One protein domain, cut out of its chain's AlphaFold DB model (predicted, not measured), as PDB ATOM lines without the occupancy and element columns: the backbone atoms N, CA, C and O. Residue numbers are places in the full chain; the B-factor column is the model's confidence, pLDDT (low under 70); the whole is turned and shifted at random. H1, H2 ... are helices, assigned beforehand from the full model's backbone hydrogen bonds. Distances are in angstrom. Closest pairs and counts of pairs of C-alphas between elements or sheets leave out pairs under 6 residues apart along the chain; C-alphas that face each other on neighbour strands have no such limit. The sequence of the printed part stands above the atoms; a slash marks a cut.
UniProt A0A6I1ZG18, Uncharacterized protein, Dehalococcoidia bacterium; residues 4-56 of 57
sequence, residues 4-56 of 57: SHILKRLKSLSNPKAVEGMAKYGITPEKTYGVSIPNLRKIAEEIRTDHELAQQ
ATOM      1  N   SER A   4      25.462 -20.118 135.225       88.81
ATOM      2  CA  SER A   4      26.483 -19.403 136.000       88.81
ATOM      3  C   SER A   4      27.840 -20.121 136.040       88.81
ATOM      4  O   SER A   4      28.889 -19.472 136.042       88.81
ATOM      5  N   HIS A   5      27.843 -21.456 136.037       89.50
ATOM      6  CA  HIS A   5      29.069 -22.254 135.996       89.50
ATOM      7  C   HIS A   5      29.726 -22.143 134.614       89.50
ATOM      8  O   HIS A   5      30.937 -21.945 134.514       89.50
ATOM      9  N   ILE A   6      28.928 -22.182 133.547       88.88
ATOM     10  CA  ILE A   6      29.411 -22.050 132.167       88.88
ATOM     11  C   ILE A   6      30.071 -20.687 131.970       88.88
ATOM     12  O   ILE A   6      31.205 -20.624 131.498       88.88
ATOM     13  N   LEU A   7      29.437 -19.606 132.434       89.00
ATOM     14  CA  LEU A   7      30.023 -18.265 132.382       89.00
ATOM     15  C   LEU A   7      31.348 -18.162 133.139       89.00
ATOM     16  O   LEU A   7      32.302 -17.574 132.628       89.00
ATOM     17  N   LYS A   8      31.437 -18.731 134.348       91.06
ATOM     18  CA  LYS A   8      32.696 -18.746 135.115       91.06
ATOM     19  C   LYS A   8      33.802 -19.478 134.359       91.06
ATOM     20  O   LYS A   8      34.932 -18.998 134.326       91.06
ATOM     21  N   ARG A   9      33.476 -20.602 133.724       90.88
ATOM     22  CA  ARG A   9      34.443 -21.412 132.976       90.88
ATOM     23  C   ARG A   9      34.885 -20.738 131.679       90.88
ATOM     24  O   ARG A   9      36.074 -20.717 131.386       90.88
ATOM     25  N   LEU A  10      33.963 -20.114 130.944       89.81
ATOM     26  CA  LEU A  10      34.297 -19.306 129.766       89.81
ATOM     27  C   LEU A  10      35.207 -18.129 130.138       89.81
ATOM     28  O   LEU A  10      36.203 -17.894 129.461       89.81
ATOM     29  N   LYS A  11      34.924 -17.448 131.258       89.00
ATOM     30  CA  LYS A  11      35.787 -16.386 131.794       89.00
ATOM     31  C   LYS A  11      37.170 -16.896 132.197       89.00
ATOM     32  O   LYS A  11      38.150 -16.219 131.919       89.00
ATOM     33  N   SER A  12      37.282 -18.072 132.817       90.44
ATOM     34  CA  SER A  12      38.597 -18.609 133.209       90.44
ATOM     35  C   SER A  12      39.443 -19.051 132.013       90.44
ATOM     36  O   SER A  12      40.663 -19.082 132.103       90.44
ATOM     37  N   LEU A  13      38.801 -19.409 130.899       89.75
ATOM     38  CA  LEU A  13      39.451 -19.780 129.638       89.75
ATOM     39  C   LEU A  13      39.664 -18.576 128.712       89.75
ATOM     40  O   LEU A  13      40.082 -18.751 127.563       89.75
ATOM     41  N   SER A  14      39.355 -17.374 129.201       88.88
ATOM     42  CA  SER A  14      39.479 -16.133 128.456       88.88
ATOM     43  C   SER A  14      40.938 -15.869 128.101       88.88
ATOM     44  O   SER A  14      41.811 -15.914 128.967       88.88
ATOM     45  N   ASN A  15      41.206 -15.557 126.833       86.19
ATOM     46  CA  ASN A  15      42.554 -15.259 126.362       86.19
ATOM     47  C   ASN A  15      42.606 -13.865 125.720       86.19
ATOM     48  O   ASN A  15      42.134 -13.702 124.593       86.19
ATOM     49  N   PRO A  16      43.229 -12.868 126.377       83.62
ATOM     50  CA  PRO A  16      43.297 -11.509 125.847       83.62
ATOM     51  C   PRO A  16      44.019 -11.440 124.495       83.62
ATOM     52  O   PRO A  16      43.584 -10.700 123.621       83.62
ATOM     53  N   LYS A  17      45.023 -12.292 124.245       84.75
ATOM     54  CA  LYS A  17      45.717 -12.337 122.944       84.75
ATOM     55  C   LYS A  17      44.799 -12.778 121.805       84.75
ATOM     56  O   LYS A  17      44.967 -12.352 120.665       84.75
ATOM     57  N   ALA A  18      43.832 -13.647 122.101       85.00
ATOM     58  CA  ALA A  18      42.829 -14.053 121.123       85.00
ATOM     59  C   ALA A  18      41.837 -12.915 120.847       85.00
ATOM     60  O   ALA A  18      41.459 -12.722 119.696       85.00
ATOM     61  N   VAL A  19      41.478 -12.126 121.869       83.88
ATOM     62  CA  VAL A  19      40.664 -10.906 121.713       83.88
ATOM     63  C   VAL A  19      41.385  -9.872 120.846       83.88
ATOM     64  O   VAL A  19      40.793  -9.330 119.917       83.88
ATOM     65  N   GLU A  20      42.680  -9.653 121.075       83.75
ATOM     66  CA  GLU A  20      43.503  -8.778 120.230       83.75
ATOM     67  C   GLU A  20      43.583  -9.285 118.784       83.75
ATOM     68  O   GLU A  20      43.509  -8.501 117.840       83.75
ATOM     69  N   GLY A  21      43.706 -10.602 118.594       84.19
ATOM     70  CA  GLY A  21      43.637 -11.229 117.276       84.19
ATOM     71  C   GLY A  21      42.303 -10.960 116.583       84.19
ATOM     72  O   GLY A  21      42.296 -10.544 115.431       84.19
ATOM     73  N   MET A  22      41.183 -11.122 117.291       83.75
ATOM     74  CA  MET A  22      39.838 -10.829 116.781       83.75
ATOM     75  C   MET A  22      39.689  -9.360 116.363       83.75
ATOM     76  O   MET A  22      39.178  -9.091 115.274       83.75
ATOM     77  N   ALA A  23      40.216  -8.427 117.161       83.12
ATOM     78  CA  ALA A  23      40.180  -7.000 116.851       83.12
ATOM     79  C   ALA A  23      40.893  -6.672 115.527       83.12
ATOM     80  O   ALA A  23      40.404  -5.849 114.755       83.12
ATOM     81  N   LYS A  24      41.996  -7.369 115.208       83.31
ATOM     82  CA  LYS A  24      42.708  -7.219 113.921       83.31
ATOM     83  C   LYS A  24      41.868  -7.638 112.713       83.31
ATOM     84  O   LYS A  24      42.089  -7.122 111.624       83.31
ATOM     85  N   TYR A  25      40.904  -8.536 112.902       82.56
ATOM     86  CA  TYR A  25      39.944  -8.946 111.872       82.56
ATOM     87  C   TYR A  25      38.649  -8.113 111.901       82.56
ATOM     88  O   TYR A  25      37.658  -8.504 111.291       82.56
ATOM     89  N   GLY A  26      38.632  -6.980 112.616       78.69
ATOM     90  CA  GLY A  26      37.460  -6.106 112.738       78.69
ATOM     91  C   GLY A  26      36.379  -6.635 113.685       78.69
ATOM     92  O   GLY A  26      35.319  -6.028 113.812       78.69
ATOM     93  N   ILE A  27      36.637  -7.743 114.382       76.75
ATOM     94  CA  ILE A  27      35.722  -8.323 115.361       76.75
ATOM     95  C   ILE A  27      36.060  -7.681 116.708       76.75
ATOM     96  O   ILE A  27      37.006  -8.088 117.380       76.75
ATOM     97  N   THR A  28      35.298  -6.659 117.101       65.75
ATOM     98  CA  THR A  28      35.470  -5.926 118.369       65.75
ATOM     99  C   THR A  28      34.235  -6.074 119.263       65.75
ATOM    100  O   THR A  28      33.439  -5.149 119.389       65.75
ATOM    101  N   PRO A  29      34.009  -7.239 119.899       66.25
ATOM    102  CA  PRO A  29      32.864  -7.400 120.774       66.25
ATOM    103  C   PRO A  29      33.258  -6.905 122.167       66.25
ATOM    104  O   PRO A  29      34.148  -7.472 122.800       66.25
ATOM    105  N   GLU A  30      32.550  -5.895 122.677       69.25
ATOM    106  CA  GLU A  30      32.733  -5.325 124.027       69.25
ATOM    107  C   GLU A  30      32.632  -6.374 125.156       69.25
ATOM    108  O   GLU A  30      33.057  -6.134 126.282       69.25
ATOM    109  N   LYS A  31      32.076  -7.559 124.862       72.12
ATOM    110  CA  LYS A  31      31.858  -8.665 125.809       72.12
ATOM    111  C   LYS A  31      32.438 -10.005 125.334       72.12
ATOM    112  O   LYS A  31      31.886 -11.056 125.654       72.12
ATOM    113  N   THR A  32      33.520 -10.001 124.551       81.94
ATOM    114  CA  THR A  32      34.154 -11.257 124.113       81.94
ATOM    115  C   THR A  32      35.178 -11.770 125.120       81.94
ATOM    116  O   THR A  32      36.004 -11.019 125.630       81.94
ATOM    117  N   TYR A  33      35.158 -13.079 125.371       83.75
ATOM    118  CA  TYR A  33      36.141 -13.746 126.230       83.75
ATOM    119  C   TYR A  33      37.351 -14.277 125.435       83.75
ATOM    120  O   TYR A  33      38.348 -14.684 126.012       83.75
ATOM    121  N   GLY A  34      37.304 -14.310 124.098       87.06
ATOM    122  CA  GLY A  34      38.434 -14.812 123.299       87.06
ATOM    123  C   GLY A  34      38.773 -16.278 123.602       87.06
ATOM    124  O   GLY A  34      39.940 -16.664 123.632       87.06
ATOM    125  N   VAL A  35      37.757 -17.099 123.881       88.81
ATOM    126  CA  VAL A  35      37.934 -18.531 124.157       88.81
ATOM    127  C   VAL A  35      38.291 -19.254 122.860       88.81
ATOM    128  O   VAL A  35      37.668 -19.044 121.821       88.81
ATOM    129  N   SER A  36      39.299 -20.125 122.913       88.31
ATOM    130  CA  SER A  36      39.717 -20.908 121.751       88.31
ATOM    131  C   SER A  36      38.666 -21.956 121.361       88.31
ATOM    132  O   SER A  36      38.024 -22.570 122.216       88.31
ATOM    133  N   ILE A  37      38.528 -22.218 120.056       89.56
ATOM    134  CA  ILE A  37      37.590 -23.224 119.526       89.56
ATOM    135  C   ILE A  37      37.762 -24.615 120.168       89.56
ATOM    136  O   ILE A  37      36.742 -25.222 120.495       89.56
ATOM    137  N   PRO A  38      38.981 -25.141 120.418       91.62
ATOM    138  CA  PRO A  38      39.137 -26.435 121.084       91.62
ATOM    139  C   PRO A  38      38.543 -26.465 122.498       91.62
ATOM    140  O   PRO A  38      37.905 -27.443 122.878       91.62
ATOM    141  N   ASN A  39      38.714 -25.389 123.271       90.62
ATOM    142  CA  ASN A  39      38.159 -25.297 124.620       90.62
ATOM    143  C   ASN A  39      36.635 -25.157 124.592       90.62
ATOM    144  O   ASN A  39      35.949 -25.790 125.391       90.62
ATOM    145  N   LEU A  40      36.106 -24.385 123.639       90.56
ATOM    146  CA  LEU A  40      34.664 -24.260 123.438       90.56
ATOM    147  C   LEU A  40      34.030 -25.603 123.047       90.56
ATOM    148  O   LEU A  40      32.988 -25.963 123.587       90.56
ATOM    149  N   ARG A  41      34.687 -26.379 122.172       92.00
ATOM    150  CA  ARG A  41      34.243 -27.727 121.780       92.00
ATOM    151  C   ARG A  41      34.191 -28.685 122.966       92.00
ATOM    152  O   ARG A  41      33.176 -29.344 123.125       92.00
ATOM    153  N   LYS A  42      35.209 -28.698 123.835       92.00
ATOM    154  CA  LYS A  42      35.195 -29.524 125.059       92.00
ATOM    155  C   LYS A  42      33.999 -29.205 125.957       92.00
ATOM    156  O   LYS A  42      33.315 -30.107 126.421       92.00
ATOM    157  N   ILE A  43      33.716 -27.917 126.165       90.50
ATOM    158  CA  ILE A  43      32.552 -27.486 126.954       90.50
ATOM    159  C   ILE A  43      31.247 -27.934 126.278       90.50
ATOM    160  O   ILE A  43      30.354 -28.438 126.951       90.50
ATOM    161  N   ALA A  44      31.144 -27.790 124.955       90.31
ATOM    162  CA  ALA A  44      29.977 -28.232 124.199       90.31
ATOM    163  C   ALA A  44      29.786 -29.760 124.238       90.31
ATOM    164  O   ALA A  44      28.655 -30.229 124.286       90.31
ATOM    165  N   GLU A  45      30.863 -30.546 124.254       92.12
ATOM    166  CA  GLU A  45      30.792 -32.005 124.409       92.12
ATOM    167  C   GLU A  45      30.285 -32.420 125.793       92.12
ATOM    168  O   GLU A  45      29.506 -33.366 125.891       92.12
ATOM    169  N   GLU A  46      30.684 -31.704 126.847       90.62
ATOM    170  CA  GLU A  46      30.213 -31.949 128.215       90.62
ATOM    171  C   GLU A  46      28.741 -31.556 128.410       90.62
ATOM    172  O   GLU A  46      27.999 -32.260 129.093       90.62
ATOM    173  N   ILE A  47      28.315 -30.436 127.817       90.81
ATOM    174  CA  ILE A  47      26.935 -29.933 127.906       90.81
ATOM    175  C   ILE A  47      25.996 -30.711 126.977       90.81
ATOM    176  O   ILE A  47      24.831 -30.905 127.319       90.81
ATOM    177  N   ARG A  48      26.502 -31.182 125.828       90.12
ATOM    178  CA  ARG A  48      25.714 -31.719 124.707       90.12
ATOM    179  C   ARG A  48      24.673 -30.695 124.224       90.12
ATOM    180  O   ARG A  48      24.882 -29.488 124.324       90.12
ATOM    181  N   THR A  49      23.592 -31.169 123.612       90.75
ATOM    182  CA  THR A  49      22.496 -30.324 123.134       90.75
ATOM    183  C   THR A  49      21.516 -30.072 124.273       90.75
ATOM    184  O   THR A  49      20.852 -31.001 124.723       90.75
ATOM    185  N   ASP A  50      21.414 -28.816 124.708       91.88
ATOM    186  CA  ASP A  50      20.491 -28.364 125.753       91.88
ATOM    187  C   ASP A  50      19.830 -27.049 125.304       91.88
ATOM    188  O   ASP A  50      20.460 -25.987 125.270       91.88
ATOM    189  N   HIS A  51      18.569 -27.138 124.873       88.81
ATOM    190  CA  HIS A  51      17.826 -25.998 124.331       88.81
ATOM    191  C   HIS A  51      17.387 -25.007 125.410       88.81
ATOM    192  O   HIS A  51      17.346 -23.810 125.133       88.81
ATOM    193  N   GLU A  52      17.084 -25.483 126.618       90.75
ATOM    194  CA  GLU A  52      16.700 -24.616 127.736       90.75
ATOM    195  C   GLU A  52      17.889 -23.757 128.153       90.75
ATOM    196  O   GLU A  52      17.772 -22.538 128.282       90.75
ATOM    197  N   LEU A  53      19.064 -24.377 128.264       88.56
ATOM    198  CA  LEU A  53      20.305 -23.680 128.559       88.56
ATOM    199  C   LEU A  53      20.670 -22.653 127.476       88.56
ATOM    200  O   LEU A  53      21.153 -21.570 127.802       88.56
ATOM    201  N   ALA A  54      20.429 -22.969 126.202       89.50
ATOM    202  CA  ALA A  54      20.705 -22.061 125.086       89.50
ATOM    203  C   ALA A  54      19.818 -20.802 125.080       89.50
ATOM    204  O   ALA A  54      20.224 -19.779 124.529       89.50
ATOM    205  N   GLN A  55      18.626 -20.865 125.679       91.44
ATOM    206  CA  GLN A  55      17.713 -19.723 125.811       91.44
ATOM    207  C   GLN A  55      18.011 -18.853 127.041       91.44
ATOM    208  O   GLN A  55      17.387 -17.811 127.211       91.44
ATOM    209  N   GLN A  56      18.947 -19.250 127.910       85.00
ATOM    210  CA  GLN A  56      19.305 -18.441 129.076       85.00
ATOM    211  C   GLN A  56      20.207 -17.262 128.673       85.00
ATOM    212  O   GLN A  56      21.133 -17.412 127.872       85.00
TER     213      GLN A  56
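This is residues 4 to 56 of the 57 residues of an uncharacterized protein of Dehalococcoidia bacterium (UniProt A0A6I1ZG18). Two helices, H1 and H3, run side by side in opposite directions with a space between them, while H2 sits at one end of the elongated outline and the short H4 at the other. The chain folds back from H2 to H3 through a long loop, residues 25 to 36, and no helix touches another. The printed part has 53 residues with four named helices in the order H1, H2, H3, H4 and no named strand; the class is all helix. It is only just loose, close to compact, with a radius of gyration of the C-alphas of 12.3 A, and its C-alphas span 33 by 20 by 17 A.

H1, residues 4 to 12, is near H3, residues 37 to 47, with 8 pairs of C-alphas within 10 A and no pair within 8 A. H2, residues 16 to 24, is apart from H1 and from H3. H4, residues 51 to 54, is apart from H1, H2 and H3. In H1, H2 and H3 every O i to N i+4 pair is within hydrogen-bond range. H4 is too short for such a pair, and its 1 pair of O i to N i+3 is within range.

H1 begins at C-alpha 4, at (26.483, -19.403, 136.000), and measures 12.5 A from first to last C-alpha. H2 measures 12.7 A and ends at C-alpha 24, at (42.708, -7.219, 113.921). H3, the longest helix with 11 residues, measures 15.1 A. H4 measures 4.9 A and ends at C-alpha 54, at (20.705, -22.061, 125.086).

The two C-alphas farthest apart are those of Lys 24 and Glu 52, at 34.2 A. The printed part, residues 4 to 56, has no cut. The links from H1 to H2 and from H3 to H4 are tight, with 3 residues each, and the link from H2 to H3 is long, with 12 residues. The mean pLDDT of the printed part is 86.3, and residues 28 to 30 are under 70.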